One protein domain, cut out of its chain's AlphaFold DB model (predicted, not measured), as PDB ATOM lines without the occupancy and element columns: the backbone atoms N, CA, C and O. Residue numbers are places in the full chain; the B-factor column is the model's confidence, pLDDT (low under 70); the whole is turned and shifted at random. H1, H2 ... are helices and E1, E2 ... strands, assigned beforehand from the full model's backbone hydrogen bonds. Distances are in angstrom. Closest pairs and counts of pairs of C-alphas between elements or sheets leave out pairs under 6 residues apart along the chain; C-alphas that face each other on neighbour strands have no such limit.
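What this domain is: This is residues 3 to 8 and 29 to 77 of the 193 residues of the protein "GM15044" of Drosophila sechellia (UniProt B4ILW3). A loose, flat arch has a small three-stranded sheet at one end; H1 reaches away from it, and residues 35 to 41 stick out beyond. Short H2 follows E3, apart from H1. The printed part has 55 residues, ordered E1 H1 E2 E3 H2; the sheet E1 E2 E3 is mixed, as is the class, helices and strands. The radius of gyration of the C-alphas is 12.8 A, the spans 35 by 27 by 15 A.

How they stand to each other: E1, residues 3 to 5, is parallel to E2, residues 57 to 61, with N 4 and O 58 2.9 A apart. E2 and E3, residues 64 to 68, form an antiparallel hairpin, with N 59 and O 66 2.9 A apart. H1, residues 39 to 50, only grazes the sheet with residues 46 to 50; the closest C-alphas of H1 and E3, Arg 49 and Val 68, are 6.4 A apart. H2, residues 70 to 76, is only just not on the sheet, with 4 pairs of C-alphas within 10 A. In H1 and H2 every O i to N i+4 pair is within hydrogen-bond range.

Where its parts are: E1 begins at C-alpha 3 (2.531, 37.357, 21.227). H1 measures 16.5 A, E2 13.4 A, E3 12.9 A. H2 ends at C-alpha 76 (-11.416, 36.065, 9.175).

The domain as a whole: Residues 9 to 28 are not printed; C-alphas 8 and 29 are 26.3 A apart. No link printed whole is long. Residues 3 to 8 and 29 to 37 have pLDDT under 70.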
ATOM      1  N   SER A   3       3.674  36.772  20.526       60.91
ATOM      2  CA  SER A   3       2.531  37.357  21.227       60.91
ATOM      3  C   SER A   3       2.182  38.698  20.598       60.91
ATOM      4  O   SER A   3       3.041  39.571  20.457       60.91
ATOM      5  N   LEU A   4       0.918  38.866  20.213       64.69
ATOM      6  CA  LEU A   4       0.383  40.141  19.755       64.69
ATOM      7  C   LEU A   4      -0.353  40.816  20.913       64.69
ATOM      8  O   LEU A   4      -1.419  40.367  21.338       64.69
ATOM      9  N   GLN A   5       0.214  41.922  21.398       60.38
ATOM     10  CA  GLN A   5      -0.477  42.840  22.299       60.38
ATOM     11  C   GLN A   5      -1.361  43.780  21.478       60.38
ATOM     12  O   GLN A   5      -0.873  44.558  20.652       60.38
ATOM     13  N   LEU A   6      -2.673  43.708  21.702       55.69
ATOM     14  CA  LEU A   6      -3.626  44.669  21.159       55.69
ATOM     15  C   LEU A   6      -3.767  45.810  22.167       55.69
ATOM     16  O   LEU A   6      -4.413  45.657  23.199       55.69
ATOM     17  N   LYS A   7      -3.154  46.963  21.885       43.94
ATOM     18  CA  LYS A   7      -3.485  48.190  22.616       43.94
ATOM     19  C   LYS A   7      -4.872  48.636  22.173       43.94
ATOM     20  O   LYS A   7      -5.086  48.915  20.995       43.94
ATOM     21  N   ALA A   8      -5.807  48.663  23.116       39.78
ATOM     22  CA  ALA A   8      -7.130  49.239  22.934       39.78
ATOM     23  C   ALA A   8      -7.023  50.772  22.922       39.78
ATOM     24  O   ALA A   8      -7.496  51.446  23.832       39.78
ATOM     25  N   HIS A  29     -15.932  40.468   0.663       40.81
ATOM     26  CA  HIS A  29     -17.217  39.833   0.512       40.81
ATOM     27  C   HIS A  29     -17.592  39.401   1.922       40.81
ATOM     28  O   HIS A  29     -17.091  38.402   2.429       40.81
ATOM     29  N   THR A  30     -18.461  40.177   2.560       43.56
ATOM     30  CA  THR A  30     -19.216  39.769   3.745       43.56
ATOM     31  C   THR A  30     -20.165  38.641   3.334       43.56
ATOM     32  O   THR A  30     -21.370  38.826   3.184       43.56
ATOM     33  N   LYS A  31     -19.620  37.470   3.014       45.50
ATOM     34  CA  LYS A  31     -20.377  36.228   2.941       45.50
ATOM     35  C   LYS A  31     -20.071  35.505   4.239       45.50
ATOM     36  O   LYS A  31     -18.908  35.266   4.547       45.50
ATOM     37  N   SER A  32     -21.129  35.227   5.000       52.22
ATOM     38  CA  SER A  32     -21.119  34.236   6.076       52.22
ATOM     39  C   SER A  32     -20.252  33.041   5.661       52.22
ATOM     40  O   SER A  32     -20.314  32.640   4.502       52.22
ATOM     41  N   LEU A  33     -19.439  32.501   6.572       53.72
ATOM     42  CA  LEU A  33     -18.536  31.366   6.320       53.72
ATOM     43  C   LEU A  33     -19.286  30.067   5.954       53.72
ATOM     44  O   LEU A  33     -18.691  29.149   5.391       53.72
ATOM     45  N   ALA A  34     -20.598  30.029   6.211       49.38
ATOM     46  CA  ALA A  34     -21.455  28.856   6.083       49.38
ATOM     47  C   ALA A  34     -21.525  28.178   4.692       49.38
ATOM     48  O   ALA A  34     -21.723  26.968   4.667       49.38
ATOM     49  N   PRO A  35     -21.367  28.838   3.519       52.47
ATOM     50  CA  PRO A  35     -21.407  28.122   2.250       52.47
ATOM     51  C   PRO A  35     -20.025  27.645   1.776       52.47
ATOM     52  O   PRO A  35     -19.946  27.076   0.694       52.47
ATOM     53  N   ILE A  36     -18.934  27.901   2.516       63.66
ATOM     54  CA  ILE A  36     -17.556  27.608   2.060       63.66
ATOM     55  C   ILE A  36     -16.859  26.577   2.959       63.66
ATOM     56  O   ILE A  36     -16.050  25.795   2.463       63.66
ATOM     57  N   VAL A  37     -17.166  26.549   4.259       68.31
ATOM     58  CA  VAL A  37     -16.544  25.640   5.236       68.31
ATOM     59  C   VAL A  37     -17.645  24.942   6.030       68.31
ATOM     60  O   VAL A  37     -18.593  25.598   6.449       68.31
ATOM     61  N   SER A  38     -17.540  23.621   6.215       84.88
ATOM     62  CA  SER A  38     -18.525  22.855   6.983       84.88
ATOM     63  C   SER A  38     -18.465  23.199   8.473       84.88
ATOM     64  O   SER A  38     -17.384  23.400   9.031       84.88
ATOM     65  N   ASP A  39     -19.625  23.200   9.133       86.12
ATOM     66  CA  ASP A  39     -19.717  23.410  10.585       86.12
ATOM     67  C   ASP A  39     -18.905  22.362  11.363       86.12
ATOM     68  O   ASP A  39     -18.298  22.670  12.384       86.12
ATOM     69  N   GLU A  40     -18.817  21.137  10.838       88.38
ATOM     70  CA  GLU A  40     -17.977  20.073  11.394       88.38
ATOM     71  C   GLU A  40     -16.497  20.473  11.436       88.38
ATOM     72  O   GLU A  40     -15.857  20.348  12.478       88.38
ATOM     73  N   ALA A  41     -15.963  21.044  10.350       89.38
ATOM     74  CA  ALA A  41     -14.579  21.505  10.323       89.38
ATOM     75  C   ALA A  41     -14.346  22.665  11.303       89.38
ATOM     76  O   ALA A  41     -13.302  22.719  11.952       89.38
ATOM     77  N   LEU A  42     -15.311  23.580  11.448       87.50
ATOM     78  CA  LEU A  42     -15.218  24.674  12.421       87.50
ATOM     79  C   LEU A  42     -15.224  24.161  13.865       87.50
ATOM     80  O   LEU A  42     -14.433  24.645  14.676       87.50
ATOM     81  N   ASN A  43     -16.050  23.160  14.168       90.44
ATOM     82  CA  ASN A  43     -16.071  22.518  15.481       90.44
ATOM     83  C   ASN A  43     -14.729  21.844  15.782       90.44
ATOM     84  O   ASN A  43     -14.145  22.109  16.831       90.44
ATOM     85  N   THR A  44     -14.173  21.083  14.834       93.19
ATOM     86  CA  THR A  44     -12.838  20.483  14.986       93.19
ATOM     87  C   THR A  44     -11.753  21.541  15.210       93.19
ATOM     88  O   THR A  44     -10.904  21.388  16.086       93.19
ATOM     89  N   LEU A  45     -11.764  22.647  14.457       92.00
ATOM     90  CA  LEU A  45     -10.793  23.732  14.650       92.00
ATOM     91  C   LEU A  45     -10.939  24.402  16.026       92.00
ATOM     92  O   LEU A  45      -9.934  24.800  16.622       92.00
ATOM     93  N   ASN A  46     -12.164  24.510  16.548       91.75
ATOM     94  CA  ASN A  46     -12.403  25.032  17.888       91.75
ATOM     95  C   ASN A  46     -11.897  24.077  18.982       91.75
ATOM     96  O   ASN A  46     -11.236  24.534  19.911       91.75
ATOM     97  N   GLU A  47     -12.122  22.771  18.846       95.00
ATOM     98  CA  GLU A  47     -11.573  21.760  19.761       95.00
ATOM     99  C   GLU A  47     -10.039  21.803  19.794       95.00
ATOM    100  O   GLU A  47      -9.435  21.808  20.868       95.00
ATOM    101  N   LEU A  48      -9.387  21.917  18.629       94.88
ATOM    102  CA  LEU A  48      -7.930  22.070  18.546       94.88
ATOM    103  C   LEU A  48      -7.446  23.334  19.264       94.88
ATOM    104  O   LEU A  48      -6.424  23.301  19.945       94.88
ATOM    105  N   ARG A  49      -8.183  24.444  19.140       94.12
ATOM    106  CA  ARG A  49      -7.880  25.696  19.846       94.12
ATOM    107  C   ARG A  49      -8.006  25.530  21.362       94.12
ATOM    108  O   ARG A  49      -7.125  25.980  22.090       94.12
ATOM    109  N   GLU A  50      -9.070  24.885  21.837       94.38
ATOM    110  CA  GLU A  50      -9.306  24.624  23.266       94.38
ATOM    111  C   GLU A  50      -8.238  23.707  23.871       94.38
ATOM    112  O   GLU A  50      -7.800  23.923  24.999       94.38
ATOM    113  N   GLN A  51      -7.752  22.738  23.094       95.56
ATOM    114  CA  GLN A  51      -6.645  21.857  23.475       95.56
ATOM    115  C   GLN A  51      -5.258  22.477  23.239       95.56
ATOM    116  O   GLN A  51      -4.243  21.833  23.505       95.56
ATOM    117  N   ASN A  52      -5.193  23.720  22.750       92.69
ATOM    118  CA  ASN A  52      -3.958  24.420  22.396       92.69
ATOM    119  C   ASN A  52      -3.059  23.638  21.410       92.69
ATOM    120  O   ASN A  52      -1.828  23.686  21.475       92.69
ATOM    121  N   LEU A  53      -3.672  22.893  20.493       92.75
ATOM    122  CA  LEU A  53      -2.979  22.136  19.460       92.75
ATOM    123  C   LEU A  53      -2.848  22.974  18.192       92.75
ATOM    124  O   LEU A  53      -3.814  23.558  17.702       92.75
ATOM    125  N   LEU A  54      -1.634  23.000  17.638       92.88
ATOM    126  CA  LEU A  54      -1.273  23.750  16.427       92.88
ATOM    127  C   LEU A  54      -1.429  25.278  16.540       92.88
ATOM    128  O   LEU A  54      -1.238  25.970  15.542       92.88
ATOM    129  N   CYS A  55      -1.755  25.819  17.717       93.00
ATOM    130  CA  CYS A  55      -1.776  27.262  17.932       93.00
ATOM    131  C   CYS A  55      -0.353  27.825  17.823       93.00
ATOM    132  O   CYS A  55       0.571  27.374  18.499       93.00
ATOM    133  N   ASP A  56      -0.182  28.812  16.953       93.06
ATOM    134  CA  ASP A  56       1.102  29.399  16.570       93.06
ATOM    135  C   ASP A  56       1.198  30.894  16.917       93.06
ATOM    136  O   ASP A  56       2.239  31.518  16.696       93.06
ATOM    137  N   ALA A  57       0.144  31.465  17.506       91.00
ATOM    138  CA  ALA A  57       0.142  32.809  18.064       91.00
ATOM    139  C   ALA A  57      -0.709  32.911  19.334       91.00
ATOM    140  O   ALA A  57      -1.615  32.115  19.584       91.00
ATOM    141  N   GLN A  58      -0.422  33.951  20.116       92.38
ATOM    142  CA  GLN A  58      -1.216  34.348  21.272       92.38
ATOM    143  C   GLN A  58      -1.680  35.790  21.123       92.38
ATOM    144  O   GLN A  58      -0.907  36.665  20.732       92.38
ATOM    145  N   ILE A  59      -2.944  36.034  21.450       90.50
ATOM    146  CA  ILE A  59      -3.521  37.373  21.534       90.50
ATOM    147  C   ILE A  59      -3.719  37.682  23.009       90.50
ATOM    148  O   ILE A  59      -4.382  36.922  23.709       90.50
ATOM    149  N   SER A  60      -3.152  38.792  23.469       90.38
ATOM    150  CA  SER A  60      -3.356  39.279  24.833       90.38
ATOM    151  C   SER A  60      -4.232  40.527  24.826       90.38
ATOM    152  O   SER A  60      -4.016  41.445  24.028       90.38
ATOM    153  N   VAL A  61      -5.234  40.543  25.702       89.88
ATOM    154  CA  VAL A  61      -6.132  41.682  25.921       89.88
ATOM    155  C   VAL A  61      -6.193  41.933  27.422       89.88
ATOM    156  O   VAL A  61      -6.829  41.188  28.160       89.88
ATOM    157  N   GLY A  62      -5.494  42.970  27.884       89.62
ATOM    158  CA  GLY A  62      -5.304  43.185  29.318       89.62
ATOM    159  C   GLY A  62      -4.491  42.046  29.938       89.62
ATOM    160  O   GLY A  62      -3.350  41.822  29.533       89.62
ATOM    161  N   GLU A  63      -5.082  41.347  30.906       88.88
ATOM    162  CA  GLU A  63      -4.473  40.191  31.582       88.88
ATOM    163  C   GLU A  63      -4.839  38.849  30.927       88.88
ATOM    164  O   GLU A  63      -4.185  37.837  31.186       88.88
ATOM    165  N   ASP A  64      -5.838  38.834  30.041       88.94
ATOM    166  CA  ASP A  64      -6.306  37.613  29.393       88.94
ATOM    167  C   ASP A  64      -5.453  37.264  28.169       88.94
ATOM    168  O   ASP A  64      -5.101  38.128  27.358       88.94
ATOM    169  N   VAL A  65      -5.155  35.971  28.006       91.81
ATOM    170  CA  VAL A  65      -4.362  35.437  26.890       91.81
ATOM    171  C   VAL A  65      -5.135  34.344  26.162       91.81
ATOM    172  O   VAL A  65      -5.585  33.368  26.757       91.81
ATOM    173  N   PHE A  66      -5.225  34.480  24.841       91.94
ATOM    174  CA  PHE A  66      -5.935  33.564  23.957       91.94
ATOM    175  C   PHE A  66      -4.964  32.931  22.961       91.94
ATOM    176  O   PHE A  66      -4.367  33.631  22.140       91.94
ATOM    177  N   ASN A  67      -4.827  31.605  23.001       93.06
ATOM    178  CA  ASN A  67      -4.118  30.862  21.961       93.06
ATOM    179  C   ASN A  67      -4.967  30.817  20.688       93.06
ATOM    180  O   ASN A  67      -6.169  30.538  20.738       93.06
ATOM    181  N   VAL A  68      -4.343  31.107  19.548       92.44
ATOM    182  CA  VAL A  68      -5.014  31.164  18.249       92.44
ATOM    183  C   VAL A  68      -4.138  30.581  17.149       92.44
ATOM    184  O   VAL A  68      -2.911  30.534  17.249       92.44
ATOM    185  N   HIS A  69      -4.782  30.183  16.058       92.81
ATOM    186  CA  HIS A  69      -4.117  29.833  14.808       92.81
ATOM    187  C   HIS A  69      -4.062  31.066  13.905       92.81
ATOM    188  O   HIS A  69      -5.102  31.582  13.484       92.81
ATOM    189  N   ARG A  70      -2.861  31.530  13.550       91.06
ATOM    190  CA  ARG A  70      -2.644  32.676  12.652       91.06
ATOM    191  C   ARG A  70      -3.399  32.497  11.344       91.06
ATOM    192  O   ARG A  70      -4.043  33.435  10.892       91.06
ATOM    193  N   ALA A  71      -3.380  31.292  10.771       90.12
ATOM    194  CA  ALA A  71      -4.070  30.983   9.517       90.12
ATOM    195  C   ALA A  71      -5.582  31.274   9.584       90.12
ATOM    196  O   ALA A  71      -6.130  31.898   8.672       90.12
ATOM    197  N   ILE A  72      -6.240  30.892  10.684       90.50
ATOM    198  CA  ILE A  72      -7.669  31.152  10.900       90.50
ATOM    199  C   ILE A  72      -7.903  32.657  11.072       90.50
ATOM    200  O   ILE A  72      -8.736  33.240  10.377       90.50
ATOM    201  N   MET A  73      -7.115  33.318  11.925       90.06
ATOM    202  CA  MET A  73      -7.250  34.759  12.179       90.06
ATOM    203  C   MET A  73      -7.031  35.605  10.913       90.06
ATOM    204  O   MET A  73      -7.784  36.545  10.654       90.06
ATOM    205  N   CYS A  74      -6.044  35.244  10.091       88.56
ATOM    206  CA  CYS A  74      -5.768  35.866   8.796       88.56
ATOM    207  C   CYS A  74      -6.903  35.662   7.785       88.56
ATOM    208  O   CYS A  74      -7.086  36.503   6.903       88.56
ATOM    209  N   SER A  75      -7.640  34.550   7.867       88.38
ATOM    210  CA  SER A  75      -8.799  34.293   7.005       88.38
ATOM    211  C   SER A  75      -9.962  35.218   7.370       88.38
ATOM    212  O   SER A  75     -10.511  35.898   6.502       88.38
ATOM    213  N   CYS A  76     -10.259  35.329   8.667       85.44
ATOM    214  CA  CYS A  76     -11.416  36.065   9.175       85.44
ATOM    215  C   CYS A  76     -11.228  37.590   9.217       85.44
ATOM    216  O   CYS A  76     -12.217  38.320   9.239       85.44
ATOM    217  N   SER A  77      -9.991  38.096   9.250       86.75
ATOM    218  CA  SER A  77      -9.730  39.528   9.418       86.75
ATOM    219  C   SER A  77      -8.515  40.014   8.631       86.75
ATOM    220  O   SER A  77      -7.411  39.476   8.738       86.75
TER     221      SER A  77